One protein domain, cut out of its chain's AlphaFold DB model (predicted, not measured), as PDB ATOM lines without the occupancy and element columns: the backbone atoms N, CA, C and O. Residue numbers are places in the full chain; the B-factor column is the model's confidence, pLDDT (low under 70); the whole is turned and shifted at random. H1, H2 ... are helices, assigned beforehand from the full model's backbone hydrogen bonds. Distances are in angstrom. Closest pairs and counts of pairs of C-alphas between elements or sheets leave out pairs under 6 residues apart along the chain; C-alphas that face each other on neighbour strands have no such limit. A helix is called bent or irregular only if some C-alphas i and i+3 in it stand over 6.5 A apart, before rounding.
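Overview. This is residues 168 to 220 of the 272 residues of an uncharacterized protein of Tetrahymena thermophila (strain SB210) (UniProt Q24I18). Two helices, H1 and H2, pack on each other about perpendicular, and a third helix, H3, lies away to one side of this pair at the far end of a long link. H3 touches neither of the other two, and residues 210 to 216, of which 211 to 216 belong to H3, stick out free from the rest. The printed part has 53 residues with three named helices, in the order H1, H2, H3 along the chain, and no named strand; the class is all helix. The whole is compact, with a radius of gyration of the C-alphas of 10.6 A, and the C-alphas span 30 by 21 by 15 A along their three main axes.

Arrangement. The longest helix by residues is H2, residues 186 to 198. It touches H1, residues 168 to 179, with residues 191 to 196 alone. Ten pairs of C-alphas of the two helices are within 8 A. The closest C-alphas of the two are those of Leu 171 and Val 192, 5.4 A apart. Their centres are 9.2 A apart, and their lines stand at 76 degrees, about perpendicular. H2 is irregular: its C-alphas 187 and 190 are 7.1 A apart, against about 5 A in a regular helix, and its line is a rough one. H3, residues 211 to 219, is apart from H1 and also apart from H2, the helix before it in the chain: no C-alpha of H3 is within 8 A of either. Residues 210 to 216, of which 211 to 216 belong to H3, stand free, with no C-alpha 8 or more residues away along the chain within 10 A of theirs. In the backbone of H1, every pair of O of residue i and N of residue i+4 is within hydrogen-bond range. In H2 this holds for 7 of 9 such pairs, and in H3 for 4 of 5.

Along the chain. H2 runs from Glu 186 to Glu 198, 13 residues, and measures 19.4 A from first to last C-alpha. Its first C-alpha is at (53.266, -12.592, 18.150) and its last at (36.634, -14.910, 8.455). H1 has 12 residues, Glu 168 to Asn 179, and measures 16.4 A; its C-alpha 168 is at (41.344, -24.204, 12.590). H3 has 9 residues, Lys 211 to Gln 219, and measures 13.1 A from first to last C-alpha. It begins with C-alpha 211 at (29.678, -20.477, 29.003) and ends with C-alpha 219 at (24.129, -22.924, 17.437).

Size, cuts and confidence. The two C-alphas farthest apart are those of Glu 186 and Gln 219, at 30.9 A. The first and last printed C-alphas, those of Glu 168 and Asp 220, are 16.7 A apart. The printed part runs from residue 168 to residue 220 and has no cut; it is one domain in a full chain of 272 residues. The link from H1 to H2, with 6 residues between them, is short. The link from H2 to H3 is long: residues 199 to 210, 12 residues with no named element, whose C-alphas lie 5 to 13 A from the mean of the C-alphas. The mean pLDDT of the printed part of this predicted model is 75.3. Confidence is low, under 70, in 15 residues, namely residues 206 to 220. The mean pLDDT is 84 in H1, 86 in H2 and 51 in H3.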
ATOM      1  N   GLU A 168      42.465 -25.040  12.160       79.81
ATOM      2  CA  GLU A 168      41.344 -24.204  12.590       79.81
ATOM      3  C   GLU A 168      41.069 -24.357  14.089       79.81
ATOM      4  O   GLU A 168      40.840 -23.353  14.758       79.81
ATOM      5  N   ASP A 169      41.183 -25.574  14.630       78.38
ATOM      6  CA  ASP A 169      41.044 -25.828  16.070       78.38
ATOM      7  C   ASP A 169      42.180 -25.182  16.863       78.38
ATOM      8  O   ASP A 169      41.947 -24.612  17.928       78.38
ATOM      9  N   PHE A 170      43.401 -25.202  16.316       84.06
ATOM     10  CA  PHE A 170      44.550 -24.497  16.890       84.06
ATOM     11  C   PHE A 170      44.301 -22.990  16.998       84.06
ATOM     12  O   PHE A 170      44.478 -22.397  18.062       84.06
ATOM     13  N   LEU A 171      43.828 -22.367  15.915       86.62
ATOM     14  CA  LEU A 171      43.508 -20.938  15.913       86.62
ATOM     15  C   LEU A 171      42.300 -20.611  16.807       86.62
ATOM     16  O   LEU A 171      42.264 -19.533  17.403       86.62
ATOM     17  N   ASP A 172      41.335 -21.526  16.949       83.50
ATOM     18  CA  ASP A 172      40.202 -21.350  17.864       83.50
ATOM     19  C   ASP A 172      40.602 -21.485  19.338       83.50
ATOM     20  O   ASP A 172      40.128 -20.700  20.161       83.50
ATOM     21  N   GLY A 173      41.495 -22.419  19.678       84.19
ATOM     22  CA  GLY A 173      42.057 -22.531  21.026       84.19
ATOM     23  C   GLY A 173      42.851 -21.291  21.402       84.19
ATOM     24  O   GLY A 173      42.555 -20.658  22.412       84.19
ATOM     25  N   LEU A 174      43.748 -20.848  20.516       86.19
ATOM     26  CA  LEU A 174      44.467 -19.593  20.710       86.19
ATOM     27  C   LEU A 174      43.502 -18.409  20.862       86.19
ATOM     28  O   LEU A 174      43.671 -17.594  21.760       86.19
ATOM     29  N   ARG A 175      42.437 -18.309  20.056       86.06
ATOM     30  CA  ARG A 175      41.408 -17.266  20.241       86.06
ATOM     31  C   ARG A 175      40.807 -17.299  21.650       86.06
ATOM     32  O   ARG A 175      40.624 -16.239  22.251       86.06
ATOM     33  N   LYS A 176      40.465 -18.484  22.162       85.50
ATOM     34  CA  LYS A 176      39.885 -18.642  23.504       85.50
ATOM     35  C   LYS A 176      40.870 -18.208  24.581       85.50
ATOM     36  O   LYS A 176      40.493 -17.400  25.428       85.50
ATOM     37  N   ASP A 177      42.124 -18.625  24.474       83.38
ATOM     38  CA  ASP A 177      43.197 -18.215  25.381       83.38
ATOM     39  C   ASP A 177      43.368 -16.688  25.370       83.38
ATOM     40  O   ASP A 177      43.410 -16.049  26.425       83.38
ATOM     41  N   TYR A 178      43.341 -16.068  24.181       83.56
ATOM     42  CA  TYR A 178      43.378 -14.608  24.042       83.56
ATOM     43  C   TYR A 178      42.239 -13.928  24.805       83.56
ATOM     44  O   TYR A 178      42.439 -12.941  25.519       83.56
ATOM     45  N   ASN A 179      41.024 -14.450  24.636       83.81
ATOM     46  CA  ASN A 179      39.817 -13.887  25.229       83.81
ATOM     47  C   ASN A 179      39.802 -14.067  26.753       83.81
ATOM     48  O   ASN A 179      39.302 -13.202  27.471       83.81
ATOM     49  N   GLN A 180      40.436 -15.124  27.259       80.69
ATOM     50  CA  GLN A 180      40.672 -15.336  28.689       80.69
ATOM     51  C   GLN A 180      41.786 -14.438  29.261       80.69
ATOM     52  O   GLN A 180      41.979 -14.395  30.474       80.69
ATOM     53  N   GLY A 181      42.480 -13.668  28.416       77.50
ATOM     54  CA  GLY A 181      43.546 -12.751  28.827       77.50
ATOM     55  C   GLY A 181      44.938 -13.389  28.856       77.50
ATOM     56  O   GLY A 181      45.866 -12.799  29.412       77.50
ATOM     57  N   ILE A 182      45.103 -14.570  28.254       81.31
ATOM     58  CA  ILE A 182      46.397 -15.231  28.085       81.31
ATOM     59  C   ILE A 182      47.113 -14.602  26.883       81.31
ATOM     60  O   ILE A 182      46.524 -14.333  25.833       81.31
ATOM     61  N   GLN A 183      48.403 -14.305  27.046       79.88
ATOM     62  CA  GLN A 183      49.206 -13.730  25.971       79.88
ATOM     63  C   GLN A 183      49.604 -14.806  24.962       79.88
ATOM     64  O   GLN A 183      50.200 -15.815  25.321       79.88
ATOM     65  N   ILE A 184      49.325 -14.542  23.688       84.88
ATOM     66  CA  ILE A 184      49.692 -15.416  22.568       84.88
ATOM     67  C   ILE A 184      50.978 -14.907  21.930       84.88
ATOM     68  O   ILE A 184      51.215 -13.693  21.885       84.88
ATOM     69  N   ALA A 185      51.787 -15.829  21.409       81.94
ATOM     70  CA  ALA A 185      52.982 -15.507  20.642       81.94
ATOM     71  C   ALA A 185      52.656 -14.615  19.430       81.94
ATOM     72  O   ALA A 185      51.634 -14.784  18.764       81.94
ATOM     73  N   GLU A 186      53.523 -13.640  19.149       81.38
ATOM     74  CA  GLU A 186      53.266 -12.592  18.150       81.38
ATOM     75  C   GLU A 186      53.059 -13.135  16.735       81.38
ATOM     76  O   GLU A 186      52.225 -12.605  16.005       81.38
ATOM     77  N   GLU A 187      53.727 -14.238  16.401       85.19
ATOM     78  CA  GLU A 187      53.643 -14.923  15.105       85.19
ATOM     79  C   GLU A 187      52.217 -15.383  14.762       85.19
ATOM     80  O   GLU A 187      51.812 -15.329  13.605       85.19
ATOM     81  N   TYR A 188      51.424 -15.776  15.765       84.44
ATOM     82  CA  TYR A 188      50.069 -16.303  15.558       84.44
ATOM     83  C   TYR A 188      48.971 -15.260  15.759       84.44
ATOM     84  O   TYR A 188      47.810 -15.531  15.450       84.44
ATOM     85  N   LYS A 189      49.294 -14.059  16.259       83.75
ATOM     86  CA  LYS A 189      48.280 -13.026  16.528       83.75
ATOM     87  C   LYS A 189      47.510 -12.681  15.258       83.75
ATOM     88  O   LYS A 189      46.284 -12.716  15.263       83.75
ATOM     89  N   GLU A 190      48.221 -12.383  14.175       85.94
ATOM     90  CA  GLU A 190      47.605 -12.004  12.900       85.94
ATOM     91  C   GLU A 190      46.718 -13.122  12.339       85.94
ATOM     92  O   GLU A 190      45.588 -12.851  11.927       85.94
ATOM     93  N   GLU A 191      47.175 -14.376  12.416       86.81
ATOM     94  CA  GLU A 191      46.413 -15.542  11.956       86.81
ATOM     95  C   GLU A 191      45.125 -15.746  12.764       86.81
ATOM     96  O   GLU A 191      44.064 -15.994  12.192       86.81
ATOM     97  N   VAL A 192      45.183 -15.574  14.088       87.44
ATOM     98  CA  VAL A 192      44.019 -15.690  14.978       87.44
ATOM     99  C   VAL A 192      43.013 -14.560  14.727       87.44
ATOM    100  O   VAL A 192      41.807 -14.810  14.662       87.44
ATOM    101  N   PHE A 193      43.477 -13.320  14.522       85.62
ATOM    102  CA  PHE A 193      42.598 -12.199  14.160       85.62
ATOM    103  C   PHE A 193      41.937 -12.406  12.795       85.62
ATOM    104  O   PHE A 193      40.752 -12.096  12.630       85.62
ATOM    105  N   GLN A 194      42.681 -12.931  11.822       87.88
ATOM    106  CA  GLN A 194      42.154 -13.223  10.496       87.88
ATOM    107  C   GLN A 194      41.120 -14.352  10.547       87.88
ATOM    108  O   GLN A 194      40.006 -14.166  10.054       87.88
ATOM    109  N   TYR A 195      41.428 -15.452  11.235       88.56
ATOM    110  CA  TYR A 195      40.501 -16.558  11.475       88.56
ATOM    111  C   TYR A 195      39.209 -16.091  12.157       88.56
ATOM    112  O   TYR A 195      38.108 -16.439  11.723       88.56
ATOM    113  N   ALA A 196      39.322 -15.256  13.195       86.94
ATOM    114  CA  ALA A 196      38.159 -14.723  13.897       86.94
ATOM    115  C   ALA A 196      37.287 -13.853  12.977       86.94
ATOM    116  O   ALA A 196      36.058 -13.937  13.009       86.94
ATOM    117  N   LYS A 197      37.909 -13.053  12.106       85.81
ATOM    118  CA  LYS A 197      37.205 -12.205  11.137       85.81
ATOM    119  C   LYS A 197      36.505 -13.018  10.046       85.81
ATOM    120  O   LYS A 197      35.362 -12.707   9.712       85.81
ATOM    121  N   GLU A 198      37.173 -14.030   9.500       86.81
ATOM    122  CA  GLU A 198      36.634 -14.910   8.455       86.81
ATOM    123  C   GLU A 198      35.432 -15.710   8.970       86.81
ATOM    124  O   GLU A 198      34.391 -15.758   8.313       86.81
ATOM    125  N   ASN A 199      35.526 -16.214  10.204       83.81
ATOM    126  CA  ASN A 199      34.480 -17.012  10.842       83.81
ATOM    127  C   ASN A 199      33.478 -16.193  11.673       83.81
ATOM    128  O   ASN A 199      32.633 -16.769  12.352       83.81
ATOM    129  N   LYS A 200      33.542 -14.851  11.619       84.50
ATOM    130  CA  LYS A 200      32.669 -13.916  12.370       84.50
ATOM    131  C   LYS A 200      32.621 -14.181  13.883       84.50
ATOM    132  O   LYS A 200      31.606 -13.945  14.535       84.50
ATOM    133  N   LYS A 201      33.737 -14.641  14.432       82.69
ATOM    134  CA  LYS A 201      33.944 -14.993  15.835       82.69
ATOM    135  C   LYS A 201      34.349 -13.759  16.649       82.69
ATOM    136  O   LYS A 201      35.103 -12.912  16.165       82.69
ATOM    137  N   LYS A 202      33.866 -13.636  17.892       80.44
ATOM    138  CA  LYS A 202      34.262 -12.525  18.777       80.44
ATOM    139  C   LYS A 202      35.724 -12.683  19.213       80.44
ATOM    140  O   LYS A 202      36.159 -13.784  19.563       80.44
ATOM    141  N   ILE A 203      36.464 -11.575  19.221       81.12
ATOM    142  CA  ILE A 203      37.840 -11.502  19.721       81.12
ATOM    143  C   ILE A 203      38.029 -10.237  20.559       81.12
ATOM    144  O   ILE A 203      37.690  -9.133  20.129       81.12
ATOM    145  N   GLY A 204      38.553 -10.395  21.769       77.31
ATOM    146  CA  GLY A 204      38.791  -9.297  22.690       77.31
ATOM    147  C   GLY A 204      39.582  -9.761  23.900       77.31
ATOM    148  O   GLY A 204      39.140 -10.635  24.635       77.31
ATOM    149  N   PHE A 205      40.748  -9.155  24.113       79.06
ATOM    150  CA  PHE A 205      41.659  -9.548  25.182       79.06
ATOM    151  C   PHE A 205      41.014  -9.381  26.564       79.06
ATOM    152  O   PHE A 205      40.596  -8.276  26.917       79.06
ATOM    153  N   GLY A 206      40.940 -10.465  27.339       69.19
ATOM    154  CA  GLY A 206      40.351 -10.462  28.683       69.19
ATOM    155  C   GLY A 206      38.833 -10.236  28.726       69.19
ATOM    156  O   GLY A 206      38.285  -9.985  29.800       69.19
ATOM    157  N   ILE A 207      38.140 -10.305  27.582       68.69
ATOM    158  CA  ILE A 207      36.677 -10.360  27.531       68.69
ATOM    159  C   ILE A 207      36.300 -11.831  27.691       68.69
ATOM    160  O   ILE A 207      36.176 -12.559  26.709       68.69
ATOM    161  N   GLY A 208      36.177 -12.280  28.941       55.84
ATOM    162  CA  GLY A 208      35.776 -13.653  29.233       55.84
ATOM    163  C   GLY A 208      34.438 -13.969  28.564       55.84
ATOM    164  O   GLY A 208      33.417 -13.383  28.922       55.84
ATOM    165  N   LEU A 209      34.448 -14.887  27.596       59.12
ATOM    166  CA  LEU A 209      33.230 -15.506  27.084       59.12
ATOM    167  C   LEU A 209      32.628 -16.311  28.236       59.12
ATOM    168  O   LEU A 209      33.271 -17.193  28.804       59.12
ATOM    169  N   THR A 210      31.416 -15.954  28.650       55.75
ATOM    170  CA  THR A 210      30.672 -16.784  29.598       55.75
ATOM    171  C   THR A 210      30.241 -18.066  28.880       55.75
ATOM    172  O   THR A 210      30.004 -18.037  27.676       55.75
ATOM    173  N   LYS A 211      30.121 -19.194  29.596       53.91
ATOM    174  CA  LYS A 211      29.678 -20.477  29.003       53.91
ATOM    175  C   LYS A 211      28.358 -20.355  28.223       53.91
ATOM    176  O   LYS A 211      28.164 -21.052  27.240       53.91
ATOM    177  N   GLU A 212      27.494 -19.421  28.623       50.28
ATOM    178  CA  GLU A 212      26.239 -19.110  27.928       50.28
ATOM    179  C   GLU A 212      26.465 -18.495  26.529       50.28
ATOM    180  O   GLU A 212      25.700 -18.774  25.614       50.28
ATOM    181  N   GLU A 213      27.535 -17.716  26.325       55.97
ATOM    182  CA  GLU A 213      27.903 -17.165  25.009       55.97
ATOM    183  C   GLU A 213      28.622 -18.191  24.111       55.97
ATOM    184  O   GLU A 213      28.572 -18.070  22.887       55.97
ATOM    185  N   GLU A 214      29.263 -19.214  24.689       54.69
ATOM    186  CA  GLU A 214      29.875 -20.322  23.933       54.69
ATOM    187  C   GLU A 214      28.814 -21.258  23.328       54.69
ATOM    188  O   GLU A 214      28.959 -21.700  22.185       54.69
ATOM    189  N   ASP A 215      27.722 -21.500  24.061       50.94
ATOM    190  CA  ASP A 215      26.585 -22.303  23.593       50.94
ATOM    191  C   ASP A 215      25.787 -21.587  22.480       50.94
ATOM    192  O   ASP A 215      25.233 -22.243  21.591       50.94
ATOM    193  N   GLU A 216      25.763 -20.247  22.473       53.72
ATOM    194  CA  GLU A 216      25.182 -19.452  21.379       53.72
ATOM    195  C   GLU A 216      26.056 -19.471  20.108       53.72
ATOM    196  O   GLU A 216      25.515 -19.549  19.003       53.72
ATOM    197  N   GLU A 217      27.394 -19.468  20.227       53.06
ATOM    198  CA  GLU A 217      28.301 -19.583  19.068       53.06
ATOM    199  C   GLU A 217      28.230 -20.977  18.404       53.06
ATOM    200  O   GLU A 217      28.375 -21.073  17.184       53.06
ATOM    201  N   GLN A 218      27.952 -22.051  19.158       47.88
ATOM    202  CA  GLN A 218      27.789 -23.408  18.604       47.88
ATOM    203  C   GLN A 218      26.454 -23.632  17.873       47.88
ATOM    204  O   GLN A 218      26.354 -24.545  17.053       47.88
ATOM    205  N   GLN A 219      25.425 -22.816  18.128       42.91
ATOM    206  CA  GLN A 219      24.129 -22.924  17.437       42.91
ATOM    207  C   GLN A 219      24.081 -22.191  16.091       42.91
ATOM    208  O   GLN A 219      23.165 -22.416  15.297       42.91
ATOM    209  N   ASP A 220      25.074 -21.353  15.799       43.72
ATOM    210  CA  ASP A 220      25.138 -20.530  14.592       43.72
ATOM    211  C   ASP A 220      25.807 -21.236  13.398       43.72
ATOM    212  O   ASP A 220      26.405 -20.610  12.519       43.72
TER     213      ASP A 220